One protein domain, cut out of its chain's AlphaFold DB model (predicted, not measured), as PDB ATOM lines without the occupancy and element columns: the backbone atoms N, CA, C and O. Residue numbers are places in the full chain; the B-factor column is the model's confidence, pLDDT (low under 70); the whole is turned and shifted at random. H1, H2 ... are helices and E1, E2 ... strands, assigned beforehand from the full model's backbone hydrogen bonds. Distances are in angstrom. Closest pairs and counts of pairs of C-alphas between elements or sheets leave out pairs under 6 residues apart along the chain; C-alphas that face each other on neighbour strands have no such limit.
ATOM      1  N   GLY A   2      62.947 111.048  83.703       94.75
ATOM      2  CA  GLY A   2      63.482 109.798  84.287       94.75
ATOM      3  C   GLY A   2      62.507 108.612  84.257       94.75
ATOM      4  O   GLY A   2      62.888 107.512  83.875       94.75
ATOM      5  N   PHE A   3      61.226 108.858  84.548       95.81
ATOM      6  CA  PHE A   3      60.164 107.853  84.408       95.81
ATOM      7  C   PHE A   3      60.020 107.318  82.970       95.81
ATOM      8  O   PHE A   3      59.875 106.116  82.774       95.81
ATOM      9  N   ILE A   4      60.094 108.201  81.969       96.44
ATOM     10  CA  ILE A   4      59.965 107.841  80.548       96.44
ATOM     11  C   ILE A   4      61.162 106.985  80.120       96.44
ATOM     12  O   ILE A   4      60.971 105.921  79.544       96.44
ATOM     13  N   LEU A   5      62.382 107.404  80.477       97.19
ATOM     14  CA  LEU A   5      63.608 106.643  80.217       97.19
ATOM     15  C   LEU A   5      63.522 105.216  80.775       97.19
ATOM     16  O   LEU A   5      63.782 104.258  80.048       97.19
ATOM     17  N   ALA A   6      63.074 105.069  82.024       97.38
ATOM     18  CA  ALA A   6      62.968 103.765  82.666       97.38
ATOM     19  C   ALA A   6      61.896 102.873  82.021       97.38
ATOM     20  O   ALA A   6      62.124 101.683  81.825       97.38
ATOM     21  N   ARG A   7      60.723 103.431  81.693       97.62
ATOM     22  CA  ARG A   7      59.565 102.645  81.234       97.62
ATOM     23  C   ARG A   7      59.562 102.344  79.740       97.62
ATOM     24  O   ARG A   7      59.125 101.261  79.373       97.62
ATOM     25  N   ALA A   8      60.009 103.278  78.906       96.44
ATOM     26  CA  ALA A   8      59.970 103.131  77.451       96.44
ATOM     27  C   ALA A   8      61.284 102.586  76.872       96.44
ATOM     28  O   ALA A   8      61.257 101.880  75.872       96.44
ATOM     29  N   TYR A   9      62.421 102.876  77.515       96.56
ATOM     30  CA  TYR A   9      63.746 102.559  76.969       96.56
ATOM     31  C   TYR A   9      64.586 101.653  77.878       96.56
ATOM     32  O   TYR A   9      65.708 101.312  77.519       96.56
ATOM     33  N   GLY A  10      64.085 101.283  79.063       97.12
ATOM     34  CA  GLY A  10      64.835 100.478  80.033       97.12
ATOM     35  C   GLY A  10      66.049 101.196  80.638       97.12
ATOM     36  O   GLY A  10      66.895 100.555  81.255       97.12
ATOM     37  N   VAL A  11      66.149 102.521  80.487       97.75
ATOM     38  CA  VAL A  11      67.283 103.317  80.972       97.75
ATOM     39  C   VAL A  11      66.978 103.863  82.361       97.75
ATOM     40  O   VAL A  11      66.118 104.729  82.537       97.75
ATOM     41  N   VAL A  12      67.718 103.398  83.365       97.06
ATOM     42  CA  VAL A  12      67.581 103.882  84.743       97.06
ATOM     43  C   VAL A  12      68.495 105.085  84.963       97.06
ATOM     44  O   VAL A  12      69.717 104.980  84.925       97.06
ATOM     45  N   ALA A  13      67.892 106.240  85.240       97.06
ATOM     46  CA  ALA A  13      68.592 107.478  85.570       97.06
ATOM     47  C   ALA A  13      68.129 108.013  86.929       97.06
ATOM     48  O   ALA A  13      67.022 107.718  87.383       97.06
ATOM     49  N   ARG A  14      68.954 108.845  87.576       97.31
ATOM     50  CA  ARG A  14      68.540 109.560  88.793       97.31
ATOM     51  C   ARG A  14      68.048 110.950  88.426       97.31
ATOM     52  O   ARG A  14      68.709 111.647  87.666       97.31
ATOM     53  N   THR A  15      66.931 111.372  89.002       96.88
ATOM     54  CA  THR A  15      66.382 112.724  88.833       96.88
ATOM     55  C   THR A  15      66.379 113.468  90.161       96.88
ATOM     56  O   THR A  15      66.127 112.856  91.198       96.88
ATOM     57  N   GLY A  16      66.623 114.776  90.135       96.56
ATOM     58  CA  GLY A  16      66.508 115.659  91.297       96.56
ATOM     59  C   GLY A  16      67.799 116.415  91.596       96.56
ATOM     60  O   GLY A  16      68.568 116.724  90.692       96.56
ATOM     61  N   LEU A  17      68.029 116.713  92.879       97.69
ATOM     62  CA  LEU A  17      69.132 117.571  93.339       97.69
ATOM     63  C   LEU A  17      70.418 116.812  93.699       97.69
ATOM     64  O   LEU A  17      71.378 117.415  94.160       97.69
ATOM     65  N   HIS A  18      70.427 115.480  93.598       96.62
ATOM     66  CA  HIS A  18      71.612 114.634  93.825       96.62
ATOM     67  C   HIS A  18      72.389 114.902  95.132       96.62
ATOM     68  O   HIS A  18      73.613 114.798  95.152       96.62
ATOM     69  N   CYS A  19      71.677 115.235  96.215       96.62
ATOM     70  CA  CYS A  19      72.244 115.641  97.511       96.62
ATOM     71  C   CYS A  19      73.131 116.905  97.463       96.62
ATOM     72  O   CYS A  19      73.876 117.163  98.401       96.62
ATOM     73  N   ALA A  20      73.026 117.714  96.406       97.00
ATOM     74  CA  ALA A  20      73.778 118.950  96.202       97.00
ATOM     75  C   ALA A  20      72.848 120.166  95.961       97.00
ATOM     76  O   ALA A  20      72.991 120.866  94.956       97.00
ATOM     77  N   PRO A  21      71.888 120.460  96.864       97.06
ATOM     78  CA  PRO A  21      70.878 121.504  96.647       97.06
ATOM     79  C   PRO A  21      71.477 122.905  96.457       97.06
ATOM     80  O   PRO A  21      70.962 123.686  95.662       97.06
ATOM     81  N   LEU A  22      72.582 123.221  97.143       98.06
ATOM     82  CA  LEU A  22      73.264 124.513  96.998       98.06
ATOM     83  C   LEU A  22      73.947 124.658  95.634       98.06
ATOM     84  O   LEU A  22      73.908 125.737  95.050       98.06
ATOM     85  N   LEU A  23      74.526 123.574  95.106       97.19
ATOM     86  CA  LEU A  23      75.134 123.578  93.778       97.19
ATOM     87  C   LEU A  23      74.065 123.787  92.705       97.19
ATOM     88  O   LEU A  23      74.213 124.682  91.882       97.19
ATOM     89  N   HIS A  24      72.969 123.026  92.761       97.56
ATOM     90  CA  HIS A  24      71.836 123.204  91.848       97.56
ATOM     91  C   HIS A  24      71.280 124.629  91.913       97.56
ATOM     92  O   HIS A  24      71.078 125.261  90.881       97.56
ATOM     93  N   ARG A  25      71.171 125.216  93.113       97.94
ATOM     94  CA  ARG A  25      70.777 126.624  93.252       97.94
ATOM     95  C   ARG A  25      71.686 127.587  92.483       97.94
ATOM     96  O   ARG A  25      71.178 128.557  91.932       97.94
ATOM     97  N   ALA A  26      72.989 127.322  92.437       97.50
ATOM     98  CA  ALA A  26      73.954 128.156  91.727       97.50
ATOM     99  C   ALA A  26      73.972 127.925  90.203       97.50
ATOM    100  O   ALA A  26      74.216 128.876  89.467       97.50
ATOM    101  N   ILE A  27      73.732 126.696  89.725       96.56
ATOM    102  CA  ILE A  27      73.916 126.338  88.302       96.56
ATOM    103  C   ILE A  27      72.618 126.265  87.492       96.56
ATOM    104  O   ILE A  27      72.648 126.484  86.286       96.56
ATOM    105  N   ASP A  28      71.491 125.945  88.129       95.19
ATOM    106  CA  ASP A  28      70.194 125.757  87.465       95.19
ATOM    107  C   ASP A  28      69.020 126.388  88.228       95.19
ATOM    108  O   ASP A  28      67.859 126.132  87.917       95.19
ATOM    109  N   GLY A  29      69.300 127.216  89.241       97.00
ATOM    110  CA  GLY A  29      68.270 127.854  90.062       97.00
ATOM    111  C   GLY A  29      67.564 126.904  91.036       97.00
ATOM    112  O   GLY A  29      66.580 127.297  91.659       97.00
ATOM    113  N   GLY A  30      68.064 125.678  91.218       96.50
ATOM    114  CA  GLY A  30      67.474 124.676  92.108       96.50
ATOM    115  C   GLY A  30      66.420 123.805  91.425       96.50
ATOM    116  O   GLY A  30      65.664 123.121  92.113       96.50
ATOM    117  N   VAL A  31      66.371 123.817  90.090       96.38
ATOM    118  CA  VAL A  31      65.499 122.948  89.287       96.38
ATOM    119  C   VAL A  31      65.958 121.490  89.380       96.38
ATOM    120  O   VAL A  31      65.136 120.571  89.342       96.38
ATOM    121  N   GLY A  32      67.261 121.266  89.570       96.31
ATOM    122  CA  GLY A  32      67.837 119.930  89.584       96.31
ATOM    123  C   GLY A  32      68.139 119.405  88.187       96.31
ATOM    124  O   GLY A  32      67.968 120.082  87.176       96.31
ATOM    125  N   SER A  33      68.579 118.150  88.124       96.75
ATOM    126  CA  SER A  33      68.984 117.537  86.861       96.75
ATOM    127  C   SER A  33      68.550 116.082  86.724       96.75
ATOM    128  O   SER A  33      68.053 115.447  87.660       96.75
ATOM    129  N   VAL A  34      68.741 115.547  85.519       96.25
ATOM    130  CA  VAL A  34      68.732 114.108  85.257       96.25
ATOM    131  C   VAL A  34      70.179 113.668  85.091       96.25
ATOM    132  O   VAL A  34      70.868 114.144  84.194       96.25
ATOM    133  N   ARG A  35      70.639 112.754  85.944       97.12
ATOM    134  CA  ARG A  35      72.020 112.273  85.951       97.12
ATOM    135  C   ARG A  35      72.100 110.822  85.503       97.12
ATOM    136  O   ARG A  35      71.499 109.936  86.120       97.12
ATOM    137  N   LEU A  36      72.908 110.597  84.472       97.56
ATOM    138  CA  LEU A  36      73.397 109.283  84.067       97.56
ATOM    139  C   LEU A  36      74.708 108.999  84.802       97.56
ATOM    140  O   LEU A  36      75.523 109.895  85.018       97.56
ATOM    141  N   SER A  37      74.902 107.762  85.242       96.88
ATOM    142  CA  SER A  37      76.103 107.354  85.973       96.88
ATOM    143  C   SER A  37      76.619 106.066  85.355       96.88
ATOM    144  O   SER A  37      76.028 105.009  85.548       96.88
ATOM    145  N   LEU A  38      77.679 106.200  84.562       97.25
ATOM    146  CA  LEU A  38      78.327 105.094  83.871       97.25
ATOM    147  C   LEU A  38      79.247 104.342  84.838       97.25
ATOM    148  O   LEU A  38      79.741 104.909  85.815       97.25
ATOM    149  N   SER A  39      79.486 103.068  84.551       97.06
ATOM    150  CA  SER A  39      80.446 102.231  85.268       97.06
ATOM    151  C   SER A  39      81.349 101.501  84.280       97.06
ATOM    152  O   SER A  39      81.132 101.562  83.073       97.06
ATOM    153  N   TRP A  40      82.318 100.749  84.799       97.81
ATOM    154  CA  TRP A  40      83.160  99.869  83.989       97.81
ATOM    155  C   TRP A  40      82.365  98.862  83.139       97.81
ATOM    156  O   TRP A  40      82.811  98.463  82.071       97.81
ATOM    157  N   PHE A  41      81.179  98.461  83.601       98.06
ATOM    158  CA  PHE A  41      80.320  97.517  82.886       98.06
ATOM    159  C   PHE A  41      79.436  98.179  81.831       98.06
ATOM    160  O   PHE A  41      78.772  97.473  81.079       98.06
ATOM    161  N   THR A  42      79.388  99.513  81.787       98.06
ATOM    162  CA  THR A  42      78.548 100.215  80.821       98.06
ATOM    163  C   THR A  42      79.180 100.161  79.438       98.06
ATOM    164  O   THR A  42      80.344 100.506  79.253       98.06
ATOM    165  N   THR A  43      78.391  99.742  78.460       98.31
ATOM    166  CA  THR A  43      78.815  99.545  77.077       98.31
ATOM    167  C   THR A  43      78.538 100.776  76.214       98.31
ATOM    168  O   THR A  43      77.620 101.559  76.469       98.31
ATOM    169  N   ASP A  44      79.288 100.919  75.119       98.25
ATOM    170  CA  ASP A  44      79.028 101.964  74.124       98.25
ATOM    171  C   ASP A  44      77.629 101.857  73.507       98.25
ATOM    172  O   ASP A  44      77.025 102.875  73.160       98.25
ATOM    173  N   GLU A  45      77.088 100.644  73.366       98.25
ATOM    174  CA  GLU A  45      75.742 100.475  72.820       98.25
ATOM    175  C   GLU A  45      74.671 100.985  73.789       98.25
ATOM    176  O   GLU A  45      73.773 101.707  73.361       98.25
ATOM    177  N   GLU A  46      74.799 100.728  75.093       98.19
ATOM    178  CA  GLU A  46      73.910 101.319  76.104       98.19
ATOM    179  C   GLU A  46      73.970 102.853  76.085       98.19
ATOM    180  O   GLU A  46      72.933 103.522  76.157       98.19
ATOM    181  N   CYS A  47      75.166 103.429  75.910       98.12
ATOM    182  CA  CYS A  47      75.343 104.873  75.739       98.12
ATOM    183  C   CYS A  47      74.617 105.393  74.489       98.12
ATOM    184  O   CYS A  47      73.913 106.405  74.555       98.12
ATOM    185  N   ARG A  48      74.734 104.698  73.350       98.38
ATOM    186  CA  ARG A  48      74.052 105.070  72.098       98.38
ATOM    187  C   ARG A  48      72.535 104.946  72.211       98.38
ATOM    188  O   ARG A  48      71.835 105.855  71.767       98.38
ATOM    189  N   ILE A  49      72.023 103.870  72.814       97.75
ATOM    190  CA  ILE A  49      70.589 103.682  73.094       97.75
ATOM    191  C   ILE A  49      70.077 104.842  73.947       97.75
ATOM    192  O   ILE A  49      69.104 105.500  73.578       97.75
ATOM    193  N   THR A  50      70.784 105.152  75.035       98.06
ATOM    194  CA  THR A  50      70.421 106.238  75.950       98.06
ATOM    195  C   THR A  50      70.422 107.598  75.250       98.06
ATOM    196  O   THR A  50      69.470 108.366  75.385       98.06
ATOM    197  N   ALA A  51      71.446 107.898  74.445       98.06
ATOM    198  CA  ALA A  51      71.528 109.148  73.694       98.06
ATOM    199  C   ALA A  51      70.402 109.281  72.651       98.06
ATOM    200  O   ALA A  51      69.823 110.361  72.500       98.06
ATOM    201  N   ARG A  52      70.054 108.189  71.950       98.06
ATOM    202  CA  ARG A  52      68.916 108.164  71.014       98.06
ATOM    203  C   ARG A  52      67.601 108.450  71.739       98.06
ATOM    204  O   ARG A  52      66.872 109.330  71.286       98.06
ATOM    205  N   ALA A  53      67.356 107.787  72.869       97.62
ATOM    206  CA  ALA A  53      66.158 107.975  73.685       97.62
ATOM    207  C   ALA A  53      66.011 109.423  74.176       97.62
ATOM    208  O   ALA A  53      64.954 110.030  74.030       97.62
ATOM    209  N   ILE A  54      67.089 110.027  74.693       96.81
ATOM    210  CA  ILE A  54      67.073 111.433  75.132       96.81
ATOM    211  C   ILE A  54      66.721 112.366  73.969       96.81
ATOM    212  O   ILE A  54      65.907 113.272  74.134       96.81
ATOM    213  N   ARG A  55      67.297 112.138  72.783       96.44
ATOM    214  CA  ARG A  55      67.032 112.958  71.592       96.44
ATOM    215  C   ARG A  55      65.603 112.805  71.066       96.44
ATOM    216  O   ARG A  55      65.085 113.726  70.442       96.44
ATOM    217  N   GLU A  56      64.994 111.642  71.237       96.12
ATOM    218  CA  GLU A  56      63.590 111.400  70.896       96.12
ATOM    219  C   GLU A  56      62.668 112.152  71.860       96.12
ATOM    220  O   GLU A  56      61.926 113.027  71.425       96.12
ATOM    221  N   ILE A  57      62.851 111.950  73.169       94.75
ATOM    222  CA  ILE A  57      62.087 112.648  74.213       94.75
ATOM    223  C   ILE A  57      62.197 114.172  74.061       94.75
ATOM    224  O   ILE A  57      61.205 114.881  74.202       94.75
ATOM    225  N   ALA A  58      63.396 114.689  73.778       93.56
ATOM    226  CA  ALA A  58      63.615 116.122  73.599       93.56
ATOM    227  C   ALA A  58      62.882 116.682  72.371       93.56
ATOM    228  O   ALA A  58      62.372 117.798  72.428       93.56
ATOM    229  N   ARG A  59      62.813 115.917  71.273       93.88
ATOM    230  CA  ARG A  59      62.061 116.321  70.078       93.88
ATOM    231  C   ARG A  59      60.569 116.391  70.378       93.88
ATOM    232  O   ARG A  59      59.966 117.423  70.105       93.88
ATOM    233  N   ASP A  60      60.020 115.371  71.027       89.94
ATOM    234  CA  ASP A  60      58.591 115.311  71.351       89.94
ATOM    235  C   ASP A  60      58.173 116.371  72.376       89.94
ATOM    236  O   ASP A  60      57.104 116.968  72.256       89.94
ATOM    237  N   ALA A  61      59.034 116.660  73.356       85.75
ATOM    238  CA  ALA A  61      58.805 117.724  74.329       85.75
ATOM    239  C   ALA A  61      58.820 119.128  73.699       85.75
ATOM    240  O   ALA A  61      58.195 120.039  74.234       85.75
ATOM    241  N   ASN A  62      59.528 119.319  72.582       71.94
ATOM    242  CA  ASN A  62      59.585 120.604  71.885       71.94
ATOM    243  C   ASN A  62      58.371 120.822  70.962       71.94
ATOM    244  O   ASN A  62      57.984 121.961  70.705       71.94
ATOM    245  N   SER A  63      57.729 119.743  70.504       59.34
ATOM    246  CA  SER A  63      56.515 119.781  69.673       59.34
ATOM    247  C   SER A  63      55.324 120.454  70.369       59.34
ATOM    248  O   SER A  63      54.461 121.017  69.702       59.34
ATOM    249  N   SER A  64      55.276 120.430  71.704       54.84
ATOM    250  CA  SER A  64      54.219 121.058  72.509       54.84
ATOM    251  C   SER A  64      54.464 122.540  72.833       54.84
ATOM    252  O   SER A  64      53.585 123.176  73.406       54.84
ATOM    253  N   VAL A  65      55.616 123.109  72.449       56.75
ATOM    254  CA  VAL A  65      55.980 124.523  72.704       56.75
ATOM    255  C   VAL A  65      55.906 125.383  71.427       56.75
ATOM    256  O   VAL A  65      56.017 126.600  71.490       56.75
TER     257      VAL A  65
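This is residues 2 to 65 of the 68 residues of an uncharacterized protein of Methanoculleus bourgensis (UniProt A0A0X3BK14). A short ladder of two antiparallel strands, E1 and E2, makes a thin stalk, with the small helix H2 at one end and H1 crossing the long helix H3 at the other. Residues 39 to 45 and 58 to 65 stick out. The 64 printed residues hold three helices and two strands, in the order H1 E1 H2 E2 H3, mostly helix; the whole is loose, radius of gyration of the C-alphas 13.5 A, spanning 37 by 34 by 17 A.

E1, residues 14 to 16, and E2, residues 33 to 35, are antiparallel at 163 degrees; N 16 and O 33, 2.9 A apart, are within hydrogen-bond range. H1, residues 2 to 9, touches residues 49 to 54 alone of H3, residues 44 to 63; the closest C-alphas, of Tyr 9 and Ala 53, are 6.8 A apart. They run opposite ways at a steep tilt of 68 degrees, only just short of about perpendicular. H2, residues 21 to 27, is apart from both. In H1, H2 and H3 every O i to N i+4 pair is within hydrogen-bond range.

H1 begins at C-alpha 2 (63.482, 109.798, 84.287). H3, 29.1 A long, ends at C-alpha 63 (56.515, 119.781, 69.673).

The C-alphas farthest apart, of Trp 40 and Val 65, are 38.4 A apart. The printed part has no cut and no long link. Residues 63 to 65 have pLDDT under 70.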